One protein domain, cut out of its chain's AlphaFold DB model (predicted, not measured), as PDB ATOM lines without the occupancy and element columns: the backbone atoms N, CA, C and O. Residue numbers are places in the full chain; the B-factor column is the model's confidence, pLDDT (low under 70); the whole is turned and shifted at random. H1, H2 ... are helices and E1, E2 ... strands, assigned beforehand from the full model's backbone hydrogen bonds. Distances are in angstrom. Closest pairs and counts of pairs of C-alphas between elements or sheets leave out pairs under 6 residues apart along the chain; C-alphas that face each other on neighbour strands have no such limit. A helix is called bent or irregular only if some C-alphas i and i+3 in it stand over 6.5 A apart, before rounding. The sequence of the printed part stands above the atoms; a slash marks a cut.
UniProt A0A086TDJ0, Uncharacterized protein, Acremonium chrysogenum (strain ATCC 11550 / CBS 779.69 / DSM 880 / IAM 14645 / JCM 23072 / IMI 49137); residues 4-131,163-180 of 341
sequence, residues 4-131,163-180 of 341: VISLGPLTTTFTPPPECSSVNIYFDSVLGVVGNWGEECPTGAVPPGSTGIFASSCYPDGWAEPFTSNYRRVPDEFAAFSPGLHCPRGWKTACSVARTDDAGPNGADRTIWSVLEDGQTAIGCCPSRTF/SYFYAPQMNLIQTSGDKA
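Overview. This is residues 4 to 131 and 163 to 180 of the 341 residues of an uncharacterized protein of Acremonium chrysogenum (strain ATCC 11550 / CBS 779.69 / DSM 880 / IAM 14645 / JCM 23072 / IMI 49137) (UniProt A0A086TDJ0). A strongly twisted sheet of five strands, E1, E4, E8, E6 and E5, with H2 packed on it, makes the larger part, and a smaller sheet of three strands, E2, E3 and E7, stands toward one end of the long axis. The short helix H3 lies toward the other end, just after E8, and a long stretch with no named element, residues 38 to 76, leads from the small sheet to E4 in the large one. The printed part has 146 residues with three named helices and eight named strands, in the order E1 H1 E2 E3 E4 E5 H2 E6 E7 E8 H3; both sheets are mixed, and the class is mixed, helices and strands, with under half of the residues, 62, in named elements. The whole is compact, with a radius of gyration of the C-alphas of 16.0 A, yet only just elongated, spanning 47 by 31 by 28 A.

Arrangement. The large sheet runs E1, residues 4 to 6, E4, residues 77 to 81, E8, residues 170 to 174, E6, residues 121 to 127, and E5, residues 91 to 98. From edge to edge its strands' lines turn by 121 degrees. E6 is antiparallel to E5, at 158 degrees, with N 94 and O 124 2.8 A apart, and antiparallel to E8, at 151 degrees, with N 172 and O 123 2.9 A apart; these pairs are within hydrogen-bond range. E8 and E4 are parallel at 60 degrees, with N 81 and O 171 within hydrogen-bond range at 2.9 A. E4 and E1 are parallel at 33 degrees, with N 5 and O 78 within hydrogen-bond range at 2.8 A. The pairing of E4 is staggered: residues 78 to 80 pair with E1, and residues 80 to 81 with E8. E5 bends by 52 degrees at residue 94. H2, residues 107 to 115, is on this sheet; its closest C-alphas to E5 are those of Val 97 and Trp 113, 6.8 A apart. In the small sheet, E2, residues 23 to 28, and E3, residues 32 to 37, form a hairpin, antiparallel at 153 degrees, with N 26 and O 34 within hydrogen-bond range at 2.8 A. E3 and E7, residues 163 to 166, are parallel at 24 degrees, with N 166 and O 35 within hydrogen-bond range at 2.8 A. H1, residues 18 to 21, and H3, residues 176 to 180, are on neither sheet. H2 is irregular, only just, with C-alphas 108 and 111 6.8 A apart. Of the O i to N i+4 pairs, 2 of 5 in H2 and 0 of 1 in H3 are within hydrogen-bond range, beside 4 of 6 and 1 of 2 O i to N i+3 pairs; H1 is too short for an i+4 pair.

Along the chain. E5 is 20.0 A long and E6 19.7 A, while E4 measures 13.3 A, E8 13.2 A and E1 6.0 A. E1 begins at C-alpha 4, (301.883, 246.866, 305.841). E3 is 16.6 A long, E2 15.2 A and E7 9.7 A. H2 measures 14.9 A, H3 7.3 A and H1 5.6 A. H3 ends at C-alpha 180, (323.549, 242.946, 294.901).

Size, cuts and confidence. The C-alphas farthest apart are those of Ala 45 and Asp 102, 50.5 A. Residues 132 to 162 are not printed, and C-alphas 131 and 163 are 10.9 A apart across this cut. The links E1 to H1 and E3 to E4 are long. Mean pLDDT of the printed part is 81.7; 27 residues are under 70, among them 45 to 51 and 69 to 76.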
ATOM      1  N   VAL A   4     301.001 248.030 306.019       87.00
ATOM      2  CA  VAL A   4     301.883 246.866 305.841       87.00
ATOM      3  C   VAL A   4     302.298 246.344 307.193       87.00
ATOM      4  O   VAL A   4     302.821 247.089 308.021       87.00
ATOM      5  N   ILE A   5     302.119 245.044 307.378       90.75
ATOM      6  CA  ILE A   5     302.708 244.302 308.479       90.75
ATOM      7  C   ILE A   5     304.070 243.816 307.991       90.75
ATOM      8  O   ILE A   5     304.162 242.930 307.139       90.75
ATOM      9  N   SER A   6     305.131 244.432 308.512       92.56
ATOM     10  CA  SER A   6     306.496 243.975 308.261       92.56
ATOM     11  C   SER A   6     306.772 242.736 309.106       92.56
ATOM     12  O   SER A   6     306.801 242.812 310.332       92.56
ATOM     13  N   LEU A   7     306.981 241.602 308.441       94.12
ATOM     14  CA  LEU A   7     307.287 240.316 309.078       94.12
ATOM     15  C   LEU A   7     308.790 240.131 309.353       94.12
ATOM     16  O   LEU A   7     309.213 239.100 309.867       94.12
ATOM     17  N   GLY A   8     309.610 241.125 309.000       94.38
ATOM     18  CA  GLY A   8     311.065 241.038 309.067       94.38
ATOM     19  C   GLY A   8     311.695 240.317 307.866       94.38
ATOM     20  O   GLY A   8     311.035 240.098 306.841       94.38
ATOM     21  N   PRO A   9     312.999 239.995 307.951       93.88
ATOM     22  CA  PRO A   9     313.743 239.391 306.853       93.88
ATOM     23  C   PRO A   9     313.323 237.943 306.589       93.88
ATOM     24  O   PRO A   9     313.304 237.119 307.499       93.88
ATOM     25  N   LEU A  10     313.125 237.604 305.313       91.69
ATOM     26  CA  LEU A  10     313.081 236.218 304.839       91.69
ATOM     27  C   LEU A  10     314.335 235.953 304.005       91.69
ATOM     28  O   LEU A  10     314.334 236.014 302.771       91.69
ATOM     29  N   THR A  11     315.442 235.742 304.714       84.00
ATOM     30  CA  THR A  11     316.769 235.518 304.121       84.00
ATOM     31  C   THR A  11     317.000 234.067 303.728       84.00
ATOM     32  O   THR A  11     317.813 233.800 302.846       84.00
ATOM     33  N   THR A  12     316.272 233.128 304.332       86.50
ATOM     34  CA  THR A  12     316.358 231.700 304.024       86.50
ATOM     35  C   THR A  12     315.133 231.230 303.251       86.50
ATOM     36  O   THR A  12     314.023 231.749 303.389       86.50
ATOM     37  N   THR A  13     315.329 230.218 302.409       89.62
ATOM     38  CA  THR A  13     314.227 229.599 301.671       89.62
ATOM     39  C   THR A  13     313.394 228.749 302.626       89.62
ATOM     40  O   THR A  13     313.777 227.625 302.960       89.62
ATOM     41  N   PHE A  14     312.229 229.257 303.025       93.62
ATOM     42  CA  PHE A  14     311.225 228.460 303.722       93.62
ATOM     43  C   PHE A  14     310.821 227.254 302.864       93.62
ATOM     44  O   PHE A  14     310.572 227.391 301.665       93.62
ATOM     45  N   THR A  15     310.773 226.064 303.460       94.94
ATOM     46  CA  THR A  15     310.307 224.848 302.788       94.94
ATOM     47  C   THR A  15     309.048 224.365 303.495       94.94
ATOM     48  O   THR A  15     309.173 223.826 304.593       94.94
ATOM     49  N   PRO A  16     307.855 224.554 302.898       91.81
ATOM     50  CA  PRO A  16     306.628 224.083 303.514       91.81
ATOM     51  C   PRO A  16     306.665 222.553 303.660       91.81
ATOM     52  O   PRO A  16     307.173 221.868 302.759       91.81
ATOM     53  N   PRO A  17     306.113 222.007 304.755       92.62
ATOM     54  CA  PRO A  17     305.926 220.573 304.914       92.62
ATOM     55  C   PRO A  17     305.142 219.937 303.745       92.62
ATOM     56  O   PRO A  17     304.318 220.608 303.112       92.62
ATOM     57  N   PRO A  18     305.366 218.650 303.413       86.31
ATOM     58  CA  PRO A  18     304.682 217.984 302.300       86.31
ATOM     59  C   PRO A  18     303.147 218.032 302.375       86.31
ATOM     60  O   PRO A  18     302.491 218.138 301.337       86.31
ATOM     61  N   GLU A  19     302.571 217.993 303.574       84.62
ATOM     62  CA  GLU A  19     301.132 218.091 303.837       84.62
ATOM     63  C   GLU A  19     300.522 219.412 303.350       84.62
ATOM     64  O   GLU A  19     299.400 219.424 302.839       84.62
ATOM     65  N   CYS A  20     301.296 220.498 303.361       87.25
ATOM     66  CA  CYS A  20     300.876 221.814 302.881       87.25
ATOM     67  C   CYS A  20     300.676 221.859 301.370       87.25
ATOM     68  O   CYS A  20     300.095 222.796 300.842       87.25
ATOM     69  N   SER A  21     301.149 220.843 300.645       81.69
ATOM     70  CA  SER A  21     300.908 220.732 299.210       81.69
ATOM     71  C   SER A  21     299.506 220.233 298.845       81.69
ATOM     72  O   SER A  21     299.176 220.195 297.655       81.69
ATOM     73  N   SER A  22     298.699 219.868 299.844       76.31
ATOM     74  CA  SER A  22     297.287 219.535 299.679       76.31
ATOM     75  C   SER A  22     296.409 220.792 299.654       76.31
ATOM     76  O   SER A  22     296.775 221.851 300.164       76.31
ATOM     77  N   VAL A  23     295.258 220.682 298.995       76.75
ATOM     78  CA  VAL A  23     294.247 221.741 298.935       76.75
ATOM     79  C   VAL A  23     293.040 221.259 299.713       76.75
ATOM     80  O   VAL A  23     292.518 220.182 299.418       76.75
ATOM     81  N   ASN A  24     292.579 222.051 300.676       77.88
ATOM     82  CA  ASN A  24     291.302 221.777 301.323       77.88
ATOM     83  C   ASN A  24     290.183 222.290 300.445       77.88
ATOM     84  O   ASN A  24     290.308 223.362 299.864       77.88
ATOM     85  N   ILE A  25     289.117 221.504 300.326       73.06
ATOM     86  CA  ILE A  25     288.023 221.784 299.408       73.06
ATOM     87  C   ILE A  25     286.740 221.921 300.221       73.06
ATOM     88  O   ILE A  25     286.338 220.988 300.912       73.06
ATOM     89  N   TYR A  26     286.064 223.057 300.090       73.25
ATOM     90  CA  TYR A  26     284.750 223.302 300.686       73.25
ATOM     91  C   TYR A  26     283.699 223.444 299.596       73.25
ATOM     92  O   TYR A  26     283.950 223.964 298.504       73.25
ATOM     93  N   PHE A  27     282.495 222.993 299.931       69.88
ATOM     94  CA  PHE A  27     281.306 223.255 299.142       69.88
ATOM     95  C   PHE A  27     280.621 224.493 299.707       69.88
ATOM     96  O   PHE A  27     280.047 224.462 300.789       69.88
ATOM     97  N   ASP A  28     280.689 225.585 298.958       71.88
ATOM     98  CA  ASP A  28     279.926 226.795 299.222       71.88
ATOM     99  C   ASP A  28     278.663 226.751 298.349       71.88
ATOM    100  O   ASP A  28     278.728 226.530 297.137       71.88
ATOM    101  N   SER A  29     277.489 226.930 298.958       67.44
ATOM    102  CA  SER A  29     276.205 226.839 298.248       67.44
ATOM    103  C   SER A  29     276.032 227.905 297.157       67.44
ATOM    104  O   SER A  29     275.216 227.720 296.253       67.44
ATOM    105  N   VAL A  30     276.808 228.993 297.214       71.38
ATOM    106  CA  VAL A  30     276.776 230.116 296.270       71.38
ATOM    107  C   VAL A  30     277.943 230.042 295.281       71.38
ATOM    108  O   VAL A  30     277.739 230.227 294.081       71.38
ATOM    109  N   LEU A  31     279.159 229.770 295.763       68.88
ATOM    110  CA  LEU A  31     280.386 229.785 294.950       68.88
ATOM    111  C   LEU A  31     280.720 228.429 294.310       68.88
ATOM    112  O   LEU A  31     281.535 228.374 293.389       68.88
ATOM    113  N   GLY A  32     280.076 227.346 294.747       76.69
ATOM    114  CA  GLY A  32     280.356 225.992 294.288       76.69
ATOM    115  C   GLY A  32     281.537 225.369 295.029       76.69
ATOM    116  O   GLY A  32     281.595 225.387 296.255       76.69
ATOM    117  N   VAL A  33     282.461 224.764 294.281       73.06
ATOM    118  CA  VAL A  33     283.646 224.116 294.858       73.06
ATOM    119  C   VAL A  33     284.748 225.155 294.984       73.06
ATOM    120  O   VAL A  33     285.232 225.677 293.976       73.06
ATOM    121  N   VAL A  34     285.153 225.432 296.217       75.38
ATOM    122  CA  VAL A  34     286.266 226.332 296.505       75.38
ATOM    123  C   VAL A  34     287.379 225.526 297.154       75.38
ATOM    124  O   VAL A  34     287.115 224.716 298.039       75.38
ATOM    125  N   GLY A  35     288.612 225.712 296.689       79.12
ATOM    126  CA  GLY A  35     289.774 225.060 297.275       79.12
ATOM    127  C   GLY A  35     290.829 226.064 297.708       79.12
ATOM    128  O   GLY A  35     291.266 226.839 296.860       79.12
ATOM    129  N   ASN A  36     291.286 226.022 298.963       82.50
ATOM    130  CA  ASN A  36     292.411 226.852 299.401       82.50
ATOM    131  C   ASN A  36     293.634 226.014 299.785       82.50
ATOM    132  O   ASN A  36     293.550 224.925 300.366       82.50
ATOM    133  N   TRP A  37     294.795 226.533 299.400       84.31
ATOM    134  CA  TRP A  37     296.096 225.922 299.647       84.31
ATOM    135  C   TRP A  37     296.602 226.254 301.050       84.31
ATOM    136  O   TRP A  37     296.552 227.418 301.440       84.31
ATOM    137  N   GLY A  38     297.154 225.259 301.756       85.75
ATOM    138  CA  GLY A  38     297.837 225.455 303.043       85.75
ATOM    139  C   GLY A  38     296.924 225.860 304.203       85.75
ATOM    140  O   GLY A  38     297.387 226.431 305.184       85.75
ATOM    141  N   GLU A  39     295.628 225.577 304.104       85.62
ATOM    142  CA  GLU A  39     294.711 225.736 305.230       85.62
ATOM    143  C   GLU A  39     294.662 224.496 306.133       85.62
ATOM    144  O   GLU A  39     295.057 223.396 305.748       85.62
ATOM    145  N   GLU A  40     294.100 224.663 307.321       83.56
ATOM    146  CA  GLU A  40     293.670 223.606 308.225       83.56
ATOM    147  C   GLU A  40     292.270 223.899 308.785       83.56
ATOM    148  O   GLU A  40     291.765 225.026 308.749       83.56
ATOM    149  N   CYS A  41     291.619 222.853 309.301       76.19
ATOM    150  CA  CYS A  41     290.397 223.014 310.084       76.19
ATOM    151  C   CYS A  41     290.731 223.748 311.389       76.19
ATOM    152  O   CYS A  41     291.633 223.301 312.104       76.19
ATOM    153  N   PRO A  42     289.976 224.791 311.771       73.81
ATOM    154  CA  PRO A  42     290.121 225.370 313.095       73.81
ATOM    155  C   PRO A  42     289.818 224.302 314.151       73.81
ATOM    156  O   PRO A  42     288.788 223.627 314.100       73.81
ATOM    157  N   THR A  43     290.703 224.152 315.133       72.12
ATOM    158  CA  THR A  43     290.462 223.284 316.288       72.12
ATOM    159  C   THR A  43     289.589 224.032 317.299       72.12
ATOM    160  O   THR A  43     290.079 224.717 318.190       72.12
ATOM    161  N   GLY A  44     288.263 223.963 317.146       73.06
ATOM    162  CA  GLY A  44     287.331 224.598 318.083       73.06
ATOM    163  C   GLY A  44     285.967 224.934 317.490       73.06
ATOM    164  O   GLY A  44     285.626 224.495 316.395       73.06
ATOM    165  N   ALA A  45     285.178 225.718 318.233       63.03
ATOM    166  CA  ALA A  45     283.908 226.249 317.751       63.03
ATOM    167  C   ALA A  45     284.171 227.219 316.590       63.03
ATOM    168  O   ALA A  45     284.604 228.352 316.798       63.03
ATOM    169  N   VAL A  46     283.938 226.746 315.368       61.03
ATOM    170  CA  VAL A  46     284.063 227.543 314.150       61.03
ATOM    171  C   VAL A  46     282.869 228.502 314.091       61.03
ATOM    172  O   VAL A  46     281.727 228.039 314.156       61.03
ATOM    173  N   PRO A  47     283.075 229.829 314.000       63.81
ATOM    174  CA  PRO A  47     281.974 230.749 313.770       63.81
ATOM    175  C   PRO A  47     281.219 230.353 312.492       63.81
ATOM    176  O   PRO A  47     281.855 229.993 311.497       63.81
ATOM    177  N   PRO A  48     279.878 230.422 312.473       63.53
ATOM    178  CA  PRO A  48     279.117 230.114 311.270       63.53
ATOM    179  C   PRO A  48     279.587 231.002 310.110       63.53
ATOM    180  O   PRO A  48     279.584 232.230 310.213       63.53
ATOM    181  N   GLY A  49     280.003 230.369 309.010       66.12
ATOM    182  CA  GLY A  49     280.528 231.043 307.818       66.12
ATOM    183  C   GLY A  49     282.052 231.221 307.768       66.12
ATOM    184  O   GLY A  49     282.551 231.760 306.778       66.12
ATOM    185  N   SER A  50     282.801 230.767 308.777       64.44
ATOM    186  CA  SER A  50     284.261 230.687 308.682       64.44
ATOM    187  C   SER A  50     284.671 229.509 307.793       64.44
ATOM    188  O   SER A  50     284.348 228.357 308.070       64.44
ATOM    189  N   THR A  51     285.390 229.811 306.711       65.38
ATOM    190  CA  THR A  51     286.167 228.825 305.943       65.38
ATOM    191  C   THR A  51     287.462 228.493 306.702       65.38
ATOM    192  O   THR A  51     287.704 229.089 307.752       65.38
ATOM    193  N   GLY A  52     288.259 227.519 306.243       72.75
ATOM    194  CA  GLY A  52     289.481 227.082 306.935       72.75
ATOM    195  C   GLY A  52     290.428 228.229 307.327       72.75
ATOM    196  O   GLY A  52     290.334 229.346 306.822       72.75
ATOM    197  N   ILE A  53     291.337 227.957 308.264       82.56
ATOM    198  CA  ILE A  53     292.382 228.907 308.679       82.56
ATOM    199  C   ILE A  53     293.692 228.542 307.994       82.56
ATOM    200  O   ILE A  53     293.962 227.365 307.792       82.56
ATOM    201  N   PHE A  54     294.528 229.518 307.642       86.81
ATOM    202  CA  PHE A  54     295.873 229.213 307.151       86.81
ATOM    203  C   PHE A  54     296.664 228.474 308.232       86.81
ATOM    204  O   PHE A  54     296.863 229.004 309.326       86.81
ATOM    205  N   ALA A  55     297.121 227.262 307.920       89.44
ATOM    206  CA  ALA A  55     297.924 226.467 308.831       89.44
ATOM    207  C   ALA A  55     299.276 227.155 308.999       89.44
ATOM    208  O   ALA A  55     300.033 227.289 308.036       89.44
ATOM    209  N   SER A  56     299.598 227.601 310.212       90.50
ATOM    210  CA  SER A  56     300.842 228.338 310.475       90.50
ATOM    211  C   SER A  56     302.091 227.546 310.076       90.50
ATOM    212  O   SER A  56     303.063 228.136 309.624       90.50
ATOM    213  N   SER A  57     302.036 226.211 310.129       92.31
ATOM    214  CA  SER A  57     303.102 225.309 309.675       92.31
ATOM    215  C   SER A  57     303.367 225.347 308.163       92.31
ATOM    216  O   SER A  57     304.437 224.930 307.718       92.31
ATOM    217  N   CYS A  58     302.423 225.846 307.362       91.94
ATOM    218  CA  CYS A  58     302.513 225.909 305.904       91.94
ATOM    219  C   CYS A  58     303.105 227.208 305.359       91.94
ATOM    220  O   CYS A  58     303.307 227.321 304.145       91.94
ATOM    221  N   TYR A  59     303.429 228.152 306.240       93.06
ATOM    222  CA  TYR A  59     303.982 229.456 305.897       93.06
ATOM    223  C   TYR A  59     305.160 229.782 306.816       93.06
ATOM    224  O   TYR A  59     305.293 229.173 307.876       93.06
ATOM    225  N   PRO A  60     306.035 230.726 306.440       94.38
ATOM    226  CA  PRO A  60     307.039 231.199 307.377       94.38
ATOM    227  C   PRO A  60     306.382 231.898 308.572       94.38
ATOM    228  O   PRO A  60     305.284 232.456 308.457       94.38
ATOM    229  N   ASP A  61     307.098 231.895 309.694       92.25
ATOM    230  CA  ASP A  61     306.639 232.453 310.964       92.25
ATOM    231  C   ASP A  61     306.079 233.877 310.809       92.25
ATOM    232  O   ASP A  61     306.610 234.712 310.073       92.25
ATOM    233  N   GLY A  62     304.963 234.136 311.493       89.62
ATOM    234  CA  GLY A  62     304.260 235.420 311.474       89.62
ATOM    235  C   GLY A  62     303.402 235.681 310.231       89.62
ATOM    236  O   GLY A  62     302.533 236.547 310.282       89.62
ATOM    237  N   TRP A  63     303.566 234.939 309.124       92.12
ATOM    238  CA  TRP A  63     302.785 235.212 307.909       92.12
ATOM    239  C   TRP A  63     301.300 234.882 308.064       92.12
ATOM    240  O   TRP A  63     300.464 235.654 307.612       92.12
ATOM    241  N   ALA A  64     300.960 233.757 308.696       89.50
ATOM    242  CA  ALA A  64     299.571 233.304 308.808       89.50
ATOM    243  C   ALA A  64     298.755 234.080 309.861       89.50
ATOM    244  O   ALA A  64     297.533 234.160 309.750       89.50
ATOM    245  N   GLU A  65     299.414 234.668 310.866       86.00
ATOM    246  CA  GLU A  65     298.757 235.283 312.031       86.00
ATOM    247  C   GLU A  65     297.726 236.369 311.673       86.00
ATOM    248  O   GLU A  65     296.599 236.278 312.173       86.00
ATOM    249  N   PRO A  66     298.015 237.333 310.769       83.75
ATOM    250  CA  PRO A  66     297.074 238.404 310.425       83.75
ATOM    251  C   PRO A  66     295.784 237.902 309.767       83.75
ATOM    252  O   PRO A  66     294.759 238.580 309.765       83.75
ATOM    253  N   PHE A  67     295.821 236.698 309.199       80.06
ATOM    254  CA  PHE A  67     294.719 236.129 308.433       80.06
ATOM    255  C   PHE A  67     293.832 235.190 309.257       80.06
ATOM    256  O   PHE A  67     292.776 234.777 308.780       80.06
ATOM    257  N   THR A  68     294.219 234.877 310.497       74.88
ATOM    258  CA  THR A  68     293.464 233.968 311.376       74.88
ATOM    259  C   THR A  68     292.062 234.482 311.723       74.88
ATOM    260  O   THR A  68     291.174 233.678 311.994       74.88
ATOM    261  N   SER A  69     291.824 235.800 311.678       66.50
ATOM    262  CA  SER A  69     290.551 236.402 312.098       66.50
ATOM    263  C   SER A  69     289.661 236.939 310.967       66.50
ATOM    264  O   SER A  69     288.491 237.210 311.223       66.50
ATOM    265  N   ASN A  70     290.166 237.136 309.739       58.12
ATOM    266  CA  ASN A  70     289.458 237.906 308.693       58.12
ATOM    267  C   ASN A  70     289.647 237.376 307.257       58.12
ATOM    268  O   ASN A  70     289.803 238.146 306.314       58.12
ATOM    269  N   TYR A  71     289.566 236.061 307.064       58.84
ATOM    270  CA  TYR A  71     289.910 235.398 305.798       58.84
ATOM    271  C   TYR A  71     289.177 235.902 304.529       58.84
ATOM    272  O   TYR A  71     289.740 235.882 303.440       58.84
ATOM    273  N   ARG A  72     287.921 236.374 304.625       56.28
ATOM    274  CA  ARG A  72     287.117 236.769 303.441       56.28
ATOM    275  C   ARG A  72     287.091 238.261 303.124       56.28
ATOM    276  O   ARG A  72     286.545 238.645 302.088       56.28
ATOM    277  N   ARG A  73     287.626 239.119 303.989       56.16
ATOM    278  CA  ARG A  73     287.763 240.539 303.648       56.16
ATOM    279  C   ARG A  73     289.161 240.726 303.108       56.16
ATOM    280  O   ARG A  73     290.098 240.223 303.712       56.16
ATOM    281  N   VAL A  74     289.281 241.432 301.980       55.41
ATOM    282  CA  VAL A  74     290.571 241.976 301.540       55.41
ATOM    283  C   VAL A  74     291.153 242.641 302.778       55.41
ATOM    284  O   VAL A  74     290.515 243.571 303.282       55.41
ATOM    285  N   PRO A  75     292.236 242.106 303.357       60.06
ATOM    286  CA  PRO A  75     292.702 242.654 304.601       60.06
ATOM    287  C   PRO A  75     293.136 244.082 304.288       60.06
ATOM    288  O   PRO A  75     293.840 244.339 303.309       60.06
ATOM    289  N   ASP A  76     292.686 245.023 305.116       68.75
ATOM    290  CA  ASP A  76     293.222 246.387 305.112       68.75
ATOM    291  C   ASP A  76     294.734 246.385 305.427       68.75
ATOM    292  O   ASP A  76     295.405 247.410 305.308       68.75
ATOM    293  N   GLU A  77     295.265 245.217 305.801       77.19
ATOM    294  CA  GLU A  77     296.627 244.947 306.210       77.19
ATOM    295  C   GLU A  77     297.295 243.960 305.245       77.19
ATOM    296  O   GLU A  77     296.771 242.899 304.908       77.19
ATOM    297  N   PHE A  78     298.492 244.305 304.794       82.06
ATOM    298  CA  PHE A  78     299.269 243.513 303.858       82.06
ATOM    299  C   PHE A  78     300.515 242.978 304.557       82.06
ATOM    300  O   PHE A  78     301.380 243.749 304.964       82.06
ATOM    301  N   ALA A  79     300.624 241.660 304.700       89.81
ATOM    302  CA  ALA A  79     301.794 241.039 305.309       89.81
ATOM    303  C   ALA A  79     302.915 240.862 304.272       89.81
ATOM    304  O   ALA A  79     302.704 240.252 303.214       89.81
ATOM    305  N   ALA A  80     304.103 241.395 304.568       93.25
ATOM    306  CA  ALA A  80     305.257 241.337 303.677       93.25
ATOM    307  C   ALA A  80     306.571 241.093 304.429       93.25
ATOM    308  O   ALA A  80     306.808 241.640 305.506       93.25
ATOM    309  N   PHE A  81     307.454 240.306 303.817       95.12
ATOM    310  CA  PHE A  81     308.821 240.099 304.294       95.12
ATOM    311  C   PHE A  81     309.759 241.141 303.690       95.12
ATOM    312  O   PHE A  81     309.752 241.349 302.475       95.12
ATOM    313  N   SER A  82     310.592 241.770 304.517       93.81
ATOM    314  CA  SER A  82     311.576 242.760 304.082       93.81
ATOM    315  C   SER A  82     312.853 242.687 304.936       93.81
ATOM    316  O   SER A  82     312.768 242.837 306.158       93.81
ATOM    317  N   PRO A  83     314.033 242.470 304.326       93.50
ATOM    318  CA  PRO A  83     314.231 242.055 302.935       93.50
ATOM    319  C   PRO A  83     313.702 240.634 302.678       93.50
ATOM    320  O   PRO A  83     313.946 239.709 303.453       93.50
ATOM    321  N   GLY A  84     312.992 240.445 301.564       91.88
ATOM    322  CA  GLY A  84     312.546 239.129 301.104       91.88
ATOM    323  C   GLY A  84     313.318 238.691 299.862       91.88
ATOM    324  O   GLY A  84     313.082 239.201 298.768       91.88
ATOM    325  N   LEU A  85     314.254 237.748 299.998       89.62
ATOM    326  CA  LEU A  85     315.178 237.421 298.904       89.62
ATOM    327  C   LEU A  85     314.629 236.366 297.943       89.62
ATOM    328  O   LEU A  85     314.826 236.481 296.731       89.62
ATOM    329  N   HIS A  86     313.956 235.336 298.447       90.88
ATOM    330  CA  HIS A  86     313.538 234.188 297.646       90.88
ATOM    331  C   HIS A  86     312.111 233.770 297.986       90.88
ATOM    332  O   HIS A  86     311.718 233.781 299.151       90.88
ATOM    333  N   CYS A  87     311.344 233.372 296.966       94.00
ATOM    334  CA  CYS A  87     310.086 232.673 297.203       94.00
ATOM    335  C   CYS A  87     310.361 231.350 297.940       94.00
ATOM    336  O   CYS A  87     311.417 230.745 297.718       94.00
ATOM    337  N   PRO A  88     309.417 230.868 298.765       93.69
ATOM    338  CA  PRO A  88     309.539 229.561 299.393       93.69
ATOM    339  C   PRO A  88     309.782 228.428 298.395       93.69
ATOM    340  O   PRO A  88     309.445 228.504 297.210       93.69
ATOM    341  N   ARG A  89     310.322 227.314 298.882       93.38
ATOM    342  CA  ARG A  89     310.539 226.127 298.061       93.38
ATOM    343  C   ARG A  89     309.203 225.605 297.531       93.38
ATOM    344  O   ARG A  89     308.253 225.408 298.278       93.38
ATOM    345  N   GLY A  90     309.143 225.357 296.223       89.25
ATOM    346  CA  GLY A  90     307.910 224.936 295.552       89.25
ATOM    347  C   GLY A  90     306.979 226.093 295.178       89.25
ATOM    348  O   GLY A  90     305.923 225.846 294.599       89.25
ATOM    349  N   TRP A  91     307.373 227.341 295.430       91.94
ATOM    350  CA  TRP A  91     306.667 228.544 295.002       91.94
ATOM    351  C   TRP A  91     307.421 229.235 293.863       91.94
ATOM    352  O   TRP A  91     308.634 229.082 293.711       91.94
ATOM    353  N   LYS A  92     306.690 229.989 293.047       91.56
ATOM    354  CA  LYS A  92     307.208 230.782 291.933       91.56
ATOM    355  C   LYS A  92     306.774 232.228 292.091       91.56
ATOM    356  O   LYS A  92     305.703 232.511 292.624       91.56
ATOM    357  N   THR A  93     307.597 233.134 291.583       92.38
ATOM    358  CA  THR A  93     307.198 234.525 291.391       92.38
ATOM    359  C   THR A  93     306.052 234.574 290.386       92.38
ATOM    360  O   THR A  93     306.220 234.150 289.244       92.38
ATOM    361  N   ALA A  94     304.896 235.062 290.827       88.62
ATOM    362  CA  ALA A  94     303.704 235.230 290.004       88.62
ATOM    363  C   ALA A  94     303.581 236.666 289.479       88.62
ATOM    364  O   ALA A  94     303.184 236.873 288.336       88.62
ATOM    365  N   CYS A  95     303.958 237.653 290.294       88.62
ATOM    366  CA  CYS A  95     303.910 239.065 289.933       88.62
ATOM    367  C   CYS A  95     305.042 239.854 290.603       88.62
ATOM    368  O   CYS A  95     305.632 239.420 291.597       88.62
ATOM    369  N   SER A  96     305.356 241.024 290.052       90.38
ATOM    370  CA  SER A  96     306.297 241.967 290.652       90.38
ATOM    371  C   SER A  96     305.892 243.398 290.338       90.38
ATOM    372  O   SER A  96     305.619 243.708 289.179       90.38
ATOM    373  N   VAL A  97     305.926 244.266 291.343       90.12
ATOM    374  CA  VAL A  97     305.639 245.695 291.212       90.12
ATOM    375  C   VAL A  97     306.843 246.455 291.741       90.12
ATOM    376  O   VAL A  97     307.197 246.332 292.910       90.12
ATOM    377  N   ALA A  98     307.498 247.222 290.875       90.38
ATOM    378  CA  ALA A  98     308.573 248.120 291.271       90.38
ATOM    379  C   ALA A  98     308.023 249.536 291.416       90.38
ATOM    380  O   ALA A  98     307.256 249.995 290.565       90.38
ATOM    381  N   ARG A  99     308.430 250.233 292.477       86.75
ATOM    382  CA  ARG A  99     308.140 251.653 292.629       86.75
ATOM    383  C   ARG A  99     309.294 252.465 292.054       86.75
ATOM    384  O   ARG A  99     310.421 252.405 292.542       86.75
ATOM    385  N   THR A 100     308.984 253.190 290.989       83.81
ATOM    386  CA  THR A 100     309.885 254.135 290.327       83.81
ATOM    387  C   THR A 100     309.277 255.527 290.399       83.81
ATOM    388  O   THR A 100     308.065 255.657 290.219       83.81
ATOM    389  N   ASP A 101     310.117 256.540 290.583       76.00
ATOM    390  CA  ASP A 101     309.734 257.939 290.836       76.00
ATOM    391  C   ASP A 101     308.777 258.528 289.778       76.00
ATOM    392  O   ASP A 101     307.988 259.425 290.069       76.00
ATOM    393  N   ASP A 102     308.789 257.978 288.560       73.06
ATOM    394  CA  ASP A 102     308.120 258.562 287.396       73.06
ATOM    395  C   ASP A 102     306.786 257.898 287.000       73.06
ATOM    396  O   ASP A 102     306.104 258.382 286.091       73.06
ATOM    397  N   ALA A 103     306.378 256.795 287.641       66.31
ATOM    398  CA  ALA A 103     305.187 256.045 287.226       66.31
ATOM    399  C   ALA A 103     304.346 255.549 288.408       66.31
ATOM    400  O   ALA A 103     304.730 254.648 289.156       66.31
ATOM    401  N   GLY A 104     303.142 256.117 288.528       68.94
ATOM    402  CA  GLY A 104     302.093 255.561 289.373       68.94
ATOM    403  C   GLY A 104     301.579 254.219 288.822       68.94
ATOM    404  O   GLY A 104     301.627 253.977 287.614       68.94
ATOM    405  N   PRO A 105     301.036 253.352 289.683       75.25
ATOM    406  CA  PRO A 105     300.584 252.014 289.329       75.25
ATOM    407  C   PRO A 105     299.246 252.088 288.585       75.25
ATOM    408  O   PRO A 105     298.385 252.937 288.867       75.25
ATOM    409  N   ASN A 106     299.036 251.166 287.653       68.94
ATOM    410  CA  ASN A 106     297.741 250.952 287.022       68.94
ATOM    411  C   ASN A 106     296.918 249.918 287.817       68.94
ATOM    412  O   ASN A 106     297.443 248.980 288.404       68.94
ATOM    413  N   GLY A 107     295.594 250.100 287.855       70.00
ATOM    414  CA  GLY A 107     294.664 249.082 288.360       70.00
ATOM    415  C   GLY A 107     294.934 248.569 289.784       70.00
ATOM    416  O   GLY A 107     295.093 249.359 290.719       70.00
ATOM    417  N   ALA A 108     294.909 247.239 289.930       59.75
ATOM    418  CA  ALA A 108     294.964 246.514 291.204       59.75
ATOM    419  C   ALA A 108     296.314 246.638 291.939       59.75
ATOM    420  O   ALA A 108     296.361 246.468 293.155       59.75
ATOM    421  N   ASP A 109     297.375 247.052 291.241       72.31
ATOM    422  CA  ASP A 109     298.710 247.238 291.821       72.31
ATOM    423  C   ASP A 109     298.789 248.458 292.750       72.31
ATOM    424  O   ASP A 109     299.768 248.638 293.473       72.31
ATOM    425  N   ARG A 110     297.744 249.297 292.778       77.56
ATOM    426  CA  ARG A 110     297.672 250.512 293.603       77.56
ATOM    427  C   ARG A 110     297.909 250.269 295.083       77.56
ATOM    428  O   ARG A 110     298.594 251.072 295.709       77.56
ATOM    429  N   THR A 111     297.364 249.191 295.634       76.88
ATOM    430  CA  THR A 111     297.479 248.906 297.068       76.88
ATOM    431  C   THR A 111     298.922 248.576 297.437       76.88
ATOM    432  O   THR A 111     299.490 249.231 298.306       76.88
ATOM    433  N   ILE A 112     299.546 247.641 296.714       80.50
ATOM    434  CA  ILE A 112     300.940 247.233 296.943       80.50
ATOM    435  C   ILE A 112     301.900 248.381 296.634       80.50
ATOM    436  O   ILE A 112     302.825 248.652 297.386       80.50
ATOM    437  N   TRP A 113     301.674 249.111 295.551       84.50
ATOM    438  CA  TRP A 113     302.531 250.238 295.202       84.50
ATOM    439  C   TRP A 113     302.457 251.367 296.236       84.50
ATOM    440  O   TRP A 113     303.475 251.991 296.530       84.50
ATOM    441  N   SER A 114     301.279 251.610 296.834       84.38
ATOM    442  CA  SER A 114     301.105 252.662 297.848       84.38
ATOM    443  C   SER A 114     301.936 252.443 299.110       84.38
ATOM    444  O   SER A 114     302.199 253.404 299.829       84.38
ATOM    445  N   VAL A 115     302.367 251.203 299.345       85.94
ATOM    446  CA  VAL A 115     303.126 250.815 300.532       85.94
ATOM    447  C   VAL A 115     304.617 250.602 300.269       85.94
ATOM    448  O   VAL A 115     305.379 250.430 301.214       85.94
ATOM    449  N   LEU A 116     305.041 250.625 299.004       90.25
ATOM    450  CA  LEU A 116     306.454 250.584 298.637       90.25
ATOM    451  C   LEU A 116     307.091 251.962 298.808       90.25
ATOM    452  O   LEU A 116     306.462 252.972 298.503       90.25
ATOM    453  N   GLU A 117     308.352 251.998 299.225       91.38
ATOM    454  CA  GLU A 117     309.200 253.190 299.128       91.38
ATOM    455  C   GLU A 117     309.861 253.274 297.744       91.38
ATOM    456  O   GLU A 117     309.906 252.297 296.987       91.38
ATOM    457  N   ASP A 118     310.373 254.450 297.394       90.88
ATOM    458  CA  ASP A 118     311.032 254.672 296.108       90.88
ATOM    459  C   ASP A 118     312.269 253.764 295.966       90.88
ATOM    460  O   ASP A 118     313.085 253.619 296.879       90.88
ATOM    461  N   GLY A 119     312.382 253.079 294.824       90.56
ATOM    462  CA  GLY A 119     313.439 252.094 294.577       90.56
ATOM    463  C   GLY A 119     313.192 250.703 295.176       90.56
ATOM    464  O   GLY A 119     314.017 249.805 294.970       90.56
ATOM    465  N   GLN A 120     312.068 250.478 295.869       93.44
ATOM    466  CA  GLN A 120     311.666 249.146 296.320       93.44
ATOM    467  C   GLN A 120     310.913 248.367 295.232       93.44
ATOM    468  O   GLN A 120     310.265 248.915 294.338       93.44
ATOM    469  N   THR A 121     310.995 247.041 295.302       93.19
ATOM    470  CA  THR A 121     310.231 246.112 294.465       93.19
ATOM    471  C   THR A 121     309.472 245.134 295.353       93.19
ATOM    472  O   THR A 121     310.096 244.396 296.113       93.19
ATOM    473  N   ALA A 122     308.145 245.095 295.232       92.94
ATOM    474  CA  ALA A 122     307.328 244.007 295.752       92.94
ATOM    475  C   ALA A 122     307.341 242.831 294.774       92.94
ATOM    476  O   ALA A 122     307.218 243.010 293.562       92.94
ATOM    477  N   ILE A 123     307.435 241.619 295.302       93.19
ATOM    478  CA  ILE A 123     307.370 240.365 294.558       93.19
ATOM    479  C   ILE A 123     306.288 239.507 295.203       93.19
ATOM    480  O   ILE A 123     306.368 239.201 296.392       93.19
ATOM    481  N   GLY A 124     305.291 239.114 294.416       92.56
ATOM    482  CA  GLY A 124     304.269 238.157 294.812       92.56
ATOM    483  C   GLY A 124     304.697 236.741 294.461       92.56
ATOM    484  O   GLY A 124     304.938 236.422 293.295       92.56
ATOM    485  N   CYS A 125     304.793 235.884 295.467       93.38
ATOM    486  CA  CYS A 125     305.074 234.465 295.326       93.38
ATOM    487  C   CYS A 125     303.774 233.670 295.455       93.38
ATOM    488  O   CYS A 125     303.026 233.883 296.407       93.38
ATOM    489  N   CYS A 126     303.563 232.704 294.558       91.25
ATOM    490  CA  CYS A 126     302.453 231.750 294.618       91.25
ATOM    491  C   CYS A 126     302.975 230.303 294.553       91.25
ATOM    492  O   CYS A 126     304.023 230.058 293.942       91.25
ATOM    493  N   PRO A 127     302.265 229.315 295.129       88.62
ATOM    494  CA  PRO A 127     302.603 227.905 294.973       88.62
ATOM    495  C   PRO A 127     302.668 227.514 293.491       88.62
ATOM    496  O   PRO A 127     301.807 227.871 292.695       88.62
ATOM    497  N   SER A 128     303.682 226.742 293.102       82.56
ATOM    498  CA  SER A 128     303.924 226.394 291.690       82.56
ATOM    499  C   SER A 128     302.988 225.316 291.143       82.56
ATOM    500  O   SER A 128     303.137 224.919 289.986       82.56
ATOM    501  N   ARG A 129     302.096 224.764 291.973       73.19
ATOM    502  CA  ARG A 129     301.214 223.671 291.563       73.19
ATOM    503  C   ARG A 129     300.047 224.238 290.771       73.19
ATOM    504  O   ARG A 129     299.138 224.839 291.328       73.19
ATOM    505  N   THR A 130     300.081 224.012 289.466       64.62
ATOM    506  CA  THR A 130     298.930 224.191 288.587       64.62
ATOM    507  C   THR A 130     298.079 222.930 288.644       64.62
ATOM    508  O   THR A 130     298.584 221.847 288.347       64.62
ATOM    509  N   PHE A 131     296.809 223.059 289.017       65.94
ATOM    510  CA  PHE A 131     295.839 221.975 288.890       65.94
ATOM    511  C   PHE A 131     295.262 221.986 287.474       65.94
ATOM    512  O   PHE A 131     294.787 223.018 287.002       65.94
ATOM    513  N   SER A 163     284.855 226.511 289.626       63.41
ATOM    514  CA  SER A 163     285.885 225.999 290.544       63.41
ATOM    515  C   SER A 163     286.879 227.118 290.788       63.41
ATOM    516  O   SER A 163     287.595 227.504 289.863       63.41
ATOM    517  N   TYR A 164     286.901 227.646 292.008       70.50
ATOM    518  CA  TYR A 164     287.872 228.659 292.401       70.50
ATOM    519  C   TYR A 164     288.908 228.018 293.313       70.50
ATOM    520  O   TYR A 164     288.580 227.512 294.385       70.50
ATOM    521  N   PHE A 165     290.158 228.015 292.861       72.81
ATOM    522  CA  PHE A 165     291.290 227.598 293.672       72.81
ATOM    523  C   PHE A 165     292.045 228.842 294.107       72.81
ATOM    524  O   PHE A 165     292.644 229.524 293.276       72.81
ATOM    525  N   TYR A 166     292.001 229.133 295.401       76.44
ATOM    526  CA  TYR A 166     292.725 230.247 295.981       76.44
ATOM    527  C   TYR A 166     294.038 229.738 296.561       76.44
ATOM    528  O   TYR A 166     294.094 228.794 297.349       76.44
ATOM    529  N   ALA A 167     295.125 230.381 296.164       80.94
ATOM    530  CA  ALA A 167     296.399 230.222 296.830       80.94
ATOM    531  C   ALA A 167     296.791 231.577 297.409       80.94
ATOM    532  O   ALA A 167     296.676 232.585 296.705       80.94
ATOM    533  N   PRO A 168     297.241 231.628 298.669       83.88
ATOM    534  CA  PRO A 168     297.721 232.875 299.218       83.88
ATOM    535  C   PRO A 168     298.951 233.357 298.462       83.88
ATOM    536  O   PRO A 168     299.836 232.577 298.105       83.88
ATOM    537  N   GLN A 169     299.006 234.667 298.253       88.69
ATOM    538  CA  GLN A 169     300.183 235.335 297.730       88.69
ATOM    539  C   GLN A 169     301.071 235.760 298.900       88.69
ATOM    540  O   GLN A 169     300.666 236.562 299.744       88.69
ATOM    541  N   MET A 170     302.301 235.257 298.929       90.62
ATOM    542  CA  MET A 170     303.321 235.751 299.848       90.62
ATOM    543  C   MET A 170     304.055 236.924 299.220       90.62
ATOM    544  O   MET A 170     304.481 236.846 298.070       90.62
ATOM    545  N   ASN A 171     304.235 237.997 299.982       93.44
ATOM    546  CA  ASN A 171     304.794 239.232 299.459       93.44
ATOM    547  C   ASN A 171     306.194 239.456 300.011       93.44
ATOM    548  O   ASN A 171     306.420 239.413 301.220       93.44
ATOM    549  N   LEU A 172     307.133 239.690 299.105       94.75
ATOM    550  CA  LEU A 172     308.523 239.981 299.417       94.75
ATOM    551  C   LEU A 172     308.825 241.404 298.966       94.75
ATOM    552  O   LEU A 172     308.529 241.755 297.829       94.75
ATOM    553  N   ILE A 173     309.430 242.208 299.827       95.25
ATOM    554  CA  ILE A 173     309.913 243.543 299.485       95.25
ATOM    555  C   ILE A 173     311.432 243.481 299.398       95.25
ATOM    556  O   ILE A 173     312.106 243.016 300.320       95.25
ATOM    557  N   GLN A 174     311.963 243.949 298.273       94.50
ATOM    558  CA  GLN A 174     313.393 244.058 298.012       94.50
ATOM    559  C   GLN A 174     313.769 245.508 297.758       94.50
ATOM    560  O   GLN A 174     313.094 246.204 296.999       94.50
ATOM    561  N   THR A 175     314.892 245.931 298.323       92.81
ATOM    562  CA  THR A 175     315.568 247.169 297.941       92.81
ATOM    563  C   THR A 175     316.578 246.902 296.821       92.81
ATOM    564  O   THR A 175     316.960 245.760 296.539       92.81
ATOM    565  N   SER A 176     317.043 247.961 296.161       85.19
ATOM    566  CA  SER A 176     318.129 247.874 295.176       85.19
ATOM    567  C   SER A 176     319.427 247.300 295.769       85.19
ATOM    568  O   SER A 176     320.151 246.598 295.061       85.19
ATOM    569  N   GLY A 177     319.686 247.524 297.064       84.06
ATOM    570  CA  GLY A 177     320.838 246.974 297.786       84.06
ATOM    571  C   GLY A 177     320.769 245.455 297.981       84.06
ATOM    572  O   GLY A 177     321.779 244.769 297.829       84.06
ATOM    573  N   ASP A 178     319.574 244.907 298.211       82.38
ATOM    574  CA  ASP A 178     319.380 243.472 298.468       82.38
ATOM    575  C   ASP A 178     319.671 242.604 297.235       82.38
ATOM    576  O   ASP A 178     320.116 241.458 297.346       82.38
ATOM    577  N   LYS A 179     319.466 243.155 296.030       69.81
ATOM    578  CA  LYS A 179     319.740 242.453 294.764       69.81
ATOM    579  C   LYS A 179     321.232 242.181 294.562       69.81
ATOM    580  O   LYS A 179     321.580 241.177 293.945       69.81
ATOM    581  N   ALA A 180     322.104 243.042 295.092       62.25
ATOM    582  CA  ALA A 180     323.549 242.946 294.901       62.25
ATOM    583  C   ALA A 180     324.205 241.834 295.740       62.25
ATOM    584  O   ALA A 180     325.268 241.338 295.374       62.25
TER     585      ALA A 180